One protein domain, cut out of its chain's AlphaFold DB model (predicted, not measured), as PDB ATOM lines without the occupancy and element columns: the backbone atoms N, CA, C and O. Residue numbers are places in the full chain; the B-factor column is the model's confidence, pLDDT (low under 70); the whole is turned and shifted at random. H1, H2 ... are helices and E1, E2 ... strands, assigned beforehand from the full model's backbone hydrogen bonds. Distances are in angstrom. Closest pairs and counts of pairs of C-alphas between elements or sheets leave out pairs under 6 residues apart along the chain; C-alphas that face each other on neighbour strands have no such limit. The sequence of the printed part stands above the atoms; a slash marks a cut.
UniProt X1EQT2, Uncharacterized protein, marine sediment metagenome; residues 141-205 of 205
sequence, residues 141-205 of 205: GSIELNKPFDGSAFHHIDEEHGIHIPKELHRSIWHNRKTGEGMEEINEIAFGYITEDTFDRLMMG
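Overview. This is residues 141 to 205 of the 205 residues of an uncharacterized protein of marine sediment metagenome (UniProt X1EQT2). One long helix, H2, makes the longest axis: its first part, residues 183 to 194, packs beside a small two-stranded hairpin of E1 and E2, and residues 195 to 205 stick out as a free arm. The one-turn helix H1 follows directly on E2, and a long loop, residues 171 to 182, leads from it to the start of H2. The printed part has 65 residues, with two named strands and then two named helices in the order E1, E2, H1, H2; the sheet, E1 - E2, is antiparallel and the class is mixed, helices and strands. The whole is compact by its radius of gyration of the C-alphas, 12.1 A, yet elongated, spanning 41 by 23 by 19 A.

Along the chain. E1, residues 152 to 156, begins at C-alpha 152 (9.249, 25.752, 96.859). E2 is residues 161 to 166, 16.8 A long. H1 is residues 167 to 170. H2, residues 183 to 203, runs 30.6 A to C-alpha 203 (23.562, 30.363, 114.426).

Arrangement. E1 and E2 form a hairpin, antiparallel at 149 degrees, with N 153 and O 165 2.8 A apart, within hydrogen-bond range. Residues 143 to 144 pair in parallel with residues 161 to 162 of E2. The closest C-alphas of E1 and H1, Ala 153 and Lys 167, are 5.2 A apart. Those of E2 and H2, Ile 165 and Ala 190, are 6.4 A apart. E1 and H2 are near each other, with 8 pairs of C-alphas within 10 A. H1 and H2 touch, H2 with residues 186 to 190 alone; the closest C-alphas, His 170 and Ile 186, are 7.3 A apart. In H2 every O i to N i+4 pair is within hydrogen-bond range; H1 is too short for such a pair.

Size, cuts and confidence. The C-alphas farthest apart, Thr 179 and Gly 205, are 41.1 A apart. The printed part has no cut; the link from H1 to H2 is long. Confidence is under 70 at residues 141 to 142, 197 to 198 and 201 to 205.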
ATOM      1  N   GLY A 141      17.881  12.556  87.066       62.12
ATOM      2  CA  GLY A 141      18.116  12.068  88.407       62.12
ATOM      3  C   GLY A 141      17.442  13.034  89.376       62.12
ATOM      4  O   GLY A 141      17.298  14.231  89.128       62.12
ATOM      5  N   SER A 142      16.902  12.447  90.426       69.25
ATOM      6  CA  SER A 142      16.189  13.148  91.480       69.25
ATOM      7  C   SER A 142      17.016  13.066  92.754       69.25
ATOM      8  O   SER A 142      16.496  12.680  93.801       69.25
ATOM      9  N   ILE A 143      18.327  13.312  92.657       88.38
ATOM     10  CA  ILE A 143      19.148  13.474  93.851       88.38
ATOM     11  C   ILE A 143      18.814  14.861  94.399       88.38
ATOM     12  O   ILE A 143      19.332  15.881  93.947       88.38
ATOM     13  N   GLU A 144      17.856  14.883  95.319       93.69
ATOM     14  CA  GLU A 144      17.418  16.086  96.017       93.69
ATOM     15  C   GLU A 144      18.513  16.534  96.996       93.69
ATOM     16  O   GLU A 144      18.899  15.780  97.891       93.69
ATOM     17  N   LEU A 145      19.021  17.759  96.833       93.44
ATOM     18  CA  LEU A 145      20.055  18.323  97.712       93.44
ATOM     19  C   LEU A 145      19.491  18.884  99.025       93.44
ATOM     20  O   LEU A 145      20.214  19.011 100.012       93.44
ATOM     21  N   ASN A 146      18.201  19.213  99.061       94.25
ATOM     22  CA  ASN A 146      17.486  19.653 100.255       94.25
ATOM     23  C   ASN A 146      16.032  19.154 100.235       94.25
ATOM     24  O   ASN A 146      15.522  18.712  99.208       94.25
ATOM     25  N   LYS A 147      15.360  19.208 101.391       93.56
ATOM     26  CA  LYS A 147      13.960  18.776 101.504       93.56
ATOM     27  C   LYS A 147      13.016  19.809 100.869       93.56
ATOM     28  O   LYS A 147      13.248  21.007 101.044       93.56
ATOM     29  N   PRO A 148      11.915  19.380 100.227       95.56
ATOM     30  CA  PRO A 148      10.860  20.290  99.794       95.56
ATOM     31  C   PRO A 148      10.238  21.039 100.978       95.56
ATOM     32  O   PRO A 148      10.044  20.477 102.057       95.56
ATOM     33  N   PHE A 149       9.864  22.294 100.745       94.75
ATOM     34  CA  PHE A 149       9.152  23.151 101.699       94.75
ATOM     35  C   PHE A 149       7.991  23.891 101.017       94.75
ATOM     36  O   PHE A 149       7.893  23.907  99.782       94.75
ATOM     37  N   ASP A 150       7.077  24.467 101.804       96.31
ATOM     38  CA  ASP A 150       5.925  25.188 101.251       96.31
ATOM     39  C   ASP A 150       6.372  26.403 100.426       96.31
ATOM     40  O   ASP A 150       7.301  27.116 100.789       96.31
ATOM     41  N   GLY A 151       5.753  26.601  99.265       96.62
ATOM     42  CA  GLY A 151       6.184  27.632  98.317       96.62
ATOM     43  C   GLY A 151       7.453  27.316  97.509       96.62
ATOM     44  O   GLY A 151       7.831  28.136  96.675       96.62
ATOM     45  N   SER A 152       8.073  26.138  97.660       97.25
ATOM     46  CA  SER A 152       9.249  25.752  96.859       97.25
ATOM     47  C   SER A 152       8.914  25.260  95.437       97.25
ATOM     48  O   SER A 152       7.793  24.831  95.135       97.25
ATOM     49  N   ALA A 153       9.902  25.320  94.545       96.31
ATOM     50  CA  ALA A 153       9.932  24.707  93.219       96.31
ATOM     51  C   ALA A 153      11.229  23.896  93.057       96.31
ATOM     52  O   ALA A 153      12.274  24.297  93.564       96.31
ATOM     53  N   PHE A 154      11.155  22.757  92.358       94.56
ATOM     54  CA  PHE A 154      12.318  21.900  92.112       94.56
ATOM     55  C   PHE A 154      13.122  22.405  90.909       94.56
ATOM     56  O   PHE A 154      12.691  22.267  89.760       94.56
ATOM     57  N   HIS A 155      14.288  22.973  91.192       95.19
ATOM     58  CA  HIS A 155      15.274  23.435  90.224       95.19
ATOM     59  C   HIS A 155      16.263  22.315  89.906       95.19
ATOM     60  O   HIS A 155      16.791  21.690  90.822       95.19
ATOM     61  N   HIS A 156      16.539  22.051  88.629       93.19
ATOM     62  CA  HIS A 156      17.575  21.077  88.264       93.19
ATOM     63  C   HIS A 156      18.902  21.801  88.103       93.19
ATOM     64  O   HIS A 156      18.978  22.730  87.307       93.19
ATOM     65  N   ILE A 157      19.936  21.337  88.793       93.12
ATOM     66  CA  ILE A 157      21.281  21.909  88.683       93.12
ATOM     67  C   ILE A 157      22.012  21.257  87.508       93.12
ATOM     68  O   ILE A 157      22.624  21.949  86.692       93.12
ATOM     69  N   ASP A 158      21.880  19.934  87.385       91.00
ATOM     70  CA  ASP A 158      22.446  19.125  86.307       91.00
ATOM     71  C   ASP A 158      21.485  17.982  85.888       91.00
ATOM     72  O   ASP A 158      20.260  18.090  86.037       91.00
ATOM     73  N   GLU A 159      22.007  16.921  85.260       86.00
ATOM     74  CA  GLU A 159      21.208  15.760  84.845       86.00
ATOM     75  C   GLU A 159      20.740  14.889  86.018       86.00
ATOM     76  O   GLU A 159      19.771  14.151  85.849       86.00
ATOM     77  N   GLU A 160      21.392  14.959  87.181       89.25
ATOM     78  CA  GLU A 160      21.186  14.056  88.317       89.25
ATOM     79  C   GLU A 160      20.705  14.742  89.602       89.25
ATOM     80  O   GLU A 160      19.988  14.117  90.390       89.25
ATOM     81  N   HIS A 161      21.070  16.005  89.805       91.94
ATOM     82  CA  HIS A 161      20.841  16.761  91.028       91.94
ATOM     83  C   HIS A 161      19.793  17.851  90.838       91.94
ATOM     84  O   HIS A 161      19.735  18.549  89.817       91.94
ATOM     85  N   GLY A 162      19.008  18.066  91.887       93.25
ATOM     86  CA  GLY A 162      18.141  19.226  91.971       93.25
ATOM     87  C   GLY A 162      17.935  19.709  93.394       93.25
ATOM     88  O   GLY A 162      18.215  19.020  94.375       93.25
ATOM     89  N   ILE A 163      17.460  20.937  93.484       94.69
ATOM     90  CA  ILE A 163      17.320  21.708  94.708       94.69
ATOM     91  C   ILE A 163      15.918  22.310  94.757       94.69
ATOM     92  O   ILE A 163      15.407  22.836  93.770       94.69
ATOM     93  N   HIS A 164      15.289  22.256  95.925       96.44
ATOM     94  CA  HIS A 164      14.089  23.017  96.228       96.44
ATOM     95  C   HIS A 164      14.461  24.451  96.625       96.44
ATOM     96  O   HIS A 164      15.119  24.670  97.640       96.44
ATOM     97  N   ILE A 165      14.020  25.427  95.832       96.56
ATOM     98  CA  ILE A 165      14.199  26.874  96.063       96.56
ATOM     99  C   ILE A 165      12.837  27.584  96.053       96.56
ATOM    100  O   ILE A 165      11.880  27.018  95.517       96.56
ATOM    101  N   PRO A 166      12.696  28.804  96.606       97.31
ATOM    102  CA  PRO A 166      11.442  29.555  96.542       97.31
ATOM    103  C   PRO A 166      10.955  29.753  95.101       97.31
ATOM    104  O   PRO A 166      11.749  29.985  94.183       97.31
ATOM    105  N   LYS A 167       9.637  29.673  94.882       97.88
ATOM    106  CA  LYS A 167       9.031  29.850  93.550       97.88
ATOM    107  C   LYS A 167       9.357  31.205  92.927       97.88
ATOM    108  O   LYS A 167       9.456  31.267  91.703       97.88
ATOM    109  N   GLU A 168       9.486  32.267  93.724       96.88
ATOM    110  CA  GLU A 168       9.886  33.582  93.216       96.88
ATOM    111  C   GLU A 168      11.314  33.546  92.664       96.88
ATOM    112  O   GLU A 168      11.549  34.018  91.554       96.88
ATOM    113  N   LEU A 169      12.234  32.901  93.390       96.56
ATOM    114  CA  LEU A 169      13.640  32.751  93.009       96.56
ATOM    115  C   LEU A 169      13.781  31.901  91.740       96.56
ATOM    116  O   LEU A 169      14.445  32.311  90.800       96.56
ATOM    117  N   HIS A 170      13.066  30.778  91.628       97.44
ATOM    118  CA  HIS A 170      13.074  29.963  90.402       97.44
ATOM    119  C   HIS A 170      12.550  30.724  89.164       97.44
ATOM    120  O   HIS A 170      12.815  30.337  88.026       97.44
ATOM    121  N   ARG A 171      11.745  31.778  89.355       97.25
ATOM    122  CA  ARG A 171      11.151  32.580  88.271       97.25
ATOM    123  C   ARG A 171      11.924  33.863  87.965       97.25
ATOM    124  O   ARG A 171      11.549  34.535  87.006       97.25
ATOM    125  N   SER A 172      12.946  34.213  88.749       97.38
ATOM    126  CA  SER A 172      13.686  35.471  88.582       97.38
ATOM    127  C   SER A 172      14.516  35.491  87.299       97.38
ATOM    128  O   SER A 172      14.613  36.529  86.650       97.38
ATOM    129  N   ILE A 173      15.050  34.333  86.902       96.75
ATOM    130  CA  ILE A 173      15.881  34.166  85.712       96.75
ATOM    131  C   ILE A 173      15.212  33.165  84.781       96.75
ATOM    132  O   ILE A 173      14.913  32.026  85.157       96.75
ATOM    133  N   TRP A 174      14.990  33.582  83.536       97.62
ATOM    134  CA  TRP A 174      14.601  32.651  82.486       97.62
ATOM    135  C   TRP A 174      15.771  31.709  82.197       97.62
ATOM    136  O   TRP A 174      16.859  32.162  81.851       97.62
ATOM    137  N   HIS A 175      15.546  30.405  82.329       96.75
ATOM    138  CA  HIS A 175      16.588  29.406  82.134       96.75
ATOM    139  C   HIS A 175      16.055  28.158  81.428       96.75
ATOM    140  O   HIS A 175      14.862  27.834  81.472       96.75
ATOM    141  N   ASN A 176      16.952  27.434  80.761       93.88
ATOM    142  CA  ASN A 176      16.627  26.215  80.037       93.88
ATOM    143  C   ASN A 176      17.730  25.170  80.207       93.88
ATOM    144  O   ASN A 176      18.769  25.219  79.555       93.88
ATOM    145  N   ARG A 177      17.444  24.136  81.002       88.75
ATOM    146  CA  ARG A 177      18.387  23.038  81.270       88.75
ATOM    147  C   ARG A 177      18.919  22.358  80.005       88.75
ATOM    148  O   ARG A 177      20.026  21.840  80.005       88.75
ATOM    149  N   LYS A 178      18.134  22.303  78.922       84.94
ATOM    150  CA  LYS A 178      18.548  21.608  77.694       84.94
ATOM    151  C   LYS A 178      19.569  22.409  76.885       84.94
ATOM    152  O   LYS A 178      20.424  21.798  76.253       84.94
ATOM    153  N   THR A 179      19.428  23.732  76.831       91.69
ATOM    154  CA  THR A 179      20.350  24.610  76.090       91.69
ATOM    155  C   THR A 179      21.476  25.136  76.974       91.69
ATOM    156  O   THR A 179      22.501  25.543  76.444       91.69
ATOM    157  N   GLY A 180      21.307  25.095  78.299       93.44
ATOM    158  CA  GLY A 180      22.229  25.682  79.273       93.44
ATOM    159  C   GLY A 180      22.019  27.186  79.473       93.44
ATOM    160  O   GLY A 180      22.617  27.772  80.369       93.44
ATOM    161  N   GLU A 181      21.155  27.822  78.679       96.75
ATOM    162  CA  GLU A 181      20.898  29.261  78.761       96.75
ATOM    163  C   GLU A 181      20.309  29.626  80.126       96.75
ATOM    164  O   GLU A 181      19.373  28.973  80.594       96.75
ATOM    165  N   GLY A 182      20.885  30.648  80.767       97.06
ATOM    166  CA  GLY A 182      20.470  31.140  82.084       97.06
ATOM    167  C   GLY A 182      20.721  30.175  83.248       97.06
ATOM    168  O   GLY A 182      20.388  30.517  84.375       97.06
ATOM    169  N   MET A 183      21.289  28.983  83.002       97.31
ATOM    170  CA  MET A 183      21.485  27.955  84.033       97.31
ATOM    171  C   MET A 183      22.574  28.325  85.037       97.31
ATOM    172  O   MET A 183      22.417  28.046  86.216       97.31
ATOM    173  N   GLU A 184      23.667  28.940  84.586       97.50
ATOM    174  CA  GLU A 184      24.772  29.349  85.463       97.50
ATOM    175  C   GLU A 184      24.306  30.383  86.495       97.50
ATOM    176  O   GLU A 184      24.454  30.161  87.694       97.50
ATOM    177  N   GLU A 185      23.629  31.434  86.028       97.75
ATOM    178  CA  GLU A 185      23.114  32.518  86.869       97.75
ATOM    179  C   GLU A 185      22.081  32.007  87.888       97.75
ATOM    180  O   GLU A 185      22.191  32.278  89.081       97.75
ATOM    181  N   ILE A 186      21.102  31.193  87.465       97.69
ATOM    182  CA  ILE A 186      20.116  30.639  88.409       97.69
ATOM    183  C   ILE A 186      20.737  29.615  89.366       97.69
ATOM    184  O   ILE A 186      20.305  29.531  90.514       97.69
ATOM    185  N   ASN A 187      21.743  28.847  88.930       97.50
ATOM    186  CA  ASN A 187      22.448  27.906  89.800       97.50
ATOM    187  C   ASN A 187      23.204  28.654  90.901       97.50
ATOM    188  O   ASN A 187      23.138  28.232  92.053       97.50
ATOM    189  N   GLU A 188      23.864  29.768  90.577       97.00
ATOM    190  CA  GLU A 188      24.551  30.616  91.556       97.00
ATOM    191  C   GLU A 188      23.580  31.130  92.630       97.00
ATOM    192  O   GLU A 188      23.821  30.934  93.823       97.00
ATOM    193  N   ILE A 189      22.425  31.674  92.224       96.19
ATOM    194  CA  ILE A 189      21.398  32.137  93.171       96.19
ATOM    195  C   ILE A 189      20.824  30.963  93.986       96.19
ATOM    196  O   ILE A 189      20.612  31.080  95.195       96.19
ATOM    197  N   ALA A 190      20.584  29.813  93.351       95.88
ATOM    198  CA  ALA A 190      20.054  28.629  94.021       95.88
ATOM    199  C   ALA A 190      21.019  28.080  95.087       95.88
ATOM    200  O   ALA A 190      20.577  27.714  96.177       95.88
ATOM    201  N   PHE A 191      22.325  28.050  94.805       95.44
ATOM    202  CA  PHE A 191      23.338  27.658  95.785       95.44
ATOM    203  C   PHE A 191      23.473  28.683  96.913       95.44
ATOM    204  O   PHE A 191      23.515  28.274  98.075       95.44
ATOM    205  N   GLY A 192      23.455  29.984  96.590       94.06
ATOM    206  CA  GLY A 192      23.466  31.067  97.579       94.06
ATOM    207  C   GLY A 192      22.348  30.920  98.617       94.06
ATOM    208  O   GLY A 192      22.605  30.969  99.821       94.06
ATOM    209  N   TYR A 193      21.134  30.598  98.156       92.12
ATOM    210  CA  TYR A 193      19.975  30.354  99.019       92.12
ATOM    211  C   TYR A 193      20.193  29.221 100.035       92.12
ATOM    212  O   TYR A 193      19.842  29.385 101.203       92.12
ATOM    213  N   ILE A 194      20.784  28.083  99.633       89.44
ATOM    214  CA  ILE A 194      21.093  27.013 100.601       89.44
ATOM    215  C   ILE A 194      22.110  27.510 101.616       89.44
ATOM    216  O   ILE A 194      21.934  27.288 102.812       89.44
ATOM    217  N   THR A 195      23.195  28.127 101.144       88.38
ATOM    218  CA  THR A 195      24.311  28.487 102.020       88.38
ATOM    219  C   THR A 195      23.896  29.498 103.087       88.38
ATOM    220  O   THR A 195      24.267  29.325 104.247       88.38
ATOM    221  N   GLU A 196      23.059  30.478 102.743       79.94
ATOM    222  CA  GLU A 196      22.544  31.474 103.691       79.94
ATOM    223  C   GLU A 196      21.525  30.870 104.676       79.94
ATOM    224  O   GLU A 196      21.686  31.027 105.887       79.94
ATOM    225  N   ASP A 197      20.551  30.074 104.205       69.50
ATOM    226  CA  ASP A 197      19.567  29.401 105.082       69.50
ATOM    227  C   ASP A 197      20.240  28.418 106.055       69.50
ATOM    228  O   ASP A 197      19.834  28.291 107.215       69.50
ATOM    229  N   THR A 198      21.313  27.736 105.629       67.38
ATOM    230  CA  THR A 198      22.084  26.875 106.538       67.38
ATOM    231  C   THR A 198      22.826  27.658 107.615       67.38
ATOM    232  O   THR A 198      22.929  27.169 108.740       67.38
ATOM    233  N   PHE A 199      23.311  28.861 107.302       70.19
ATOM    234  CA  PHE A 199      24.032  29.701 108.254       70.19
ATOM    235  C   PHE A 199      23.101  30.226 109.354       70.19
ATOM    236  O   PHE A 199      23.412  30.083 110.538       70.19
ATOM    237  N   ASP A 200      21.920  30.724 108.986       71.38
ATOM    238  CA  ASP A 200      20.943  31.241 109.951       71.38
ATOM    239  C   ASP A 200      20.417  30.146 110.891       71.38
ATOM    240  O   ASP A 200      20.284  30.367 112.098       71.38
ATOM    241  N   ARG A 201      20.189  28.924 110.385       66.31
ATOM    242  CA  ARG A 201      19.747  27.792 111.221       66.31
ATOM    243  C   ARG A 201      20.814  27.276 112.181       66.31
ATOM    244  O   ARG A 201      20.456  26.782 113.244       66.31
ATOM    245  N   LEU A 202      22.092  27.356 111.813       67.69
ATOM    246  CA  LEU A 202      23.208  26.949 112.677       67.69
ATOM    247  C   LEU A 202      23.531  27.990 113.756       67.69
ATOM    248  O   LEU A 202      24.064  27.622 114.798       67.69
ATOM    249  N   MET A 203      23.232  29.267 113.509       65.50
ATOM    250  CA  MET A 203      23.562  30.363 114.426       65.50
ATOM    251  C   MET A 203      22.403  30.787 115.338       65.50
ATOM    252  O   MET A 203      22.648  31.454 116.342       65.50
ATOM    253  N   MET A 204      21.155  30.425 115.015       63.97
ATOM    254  CA  MET A 204      19.965  30.799 115.799       63.97
ATOM    255  C   MET A 204      19.232  29.621 116.467       63.97
ATOM    256  O   MET A 204      18.164  29.833 117.046       63.97
ATOM    257  N   GLY A 205      19.775  28.402 116.397       50.28
ATOM    258  CA  GLY A 205      19.276  27.210 117.102       50.28
ATOM    259  C   GLY A 205      20.266  26.714 118.142       50.28
ATOM    260  O   GLY A 205      19.800  26.278 119.218       50.28
TER     261      GLY A 205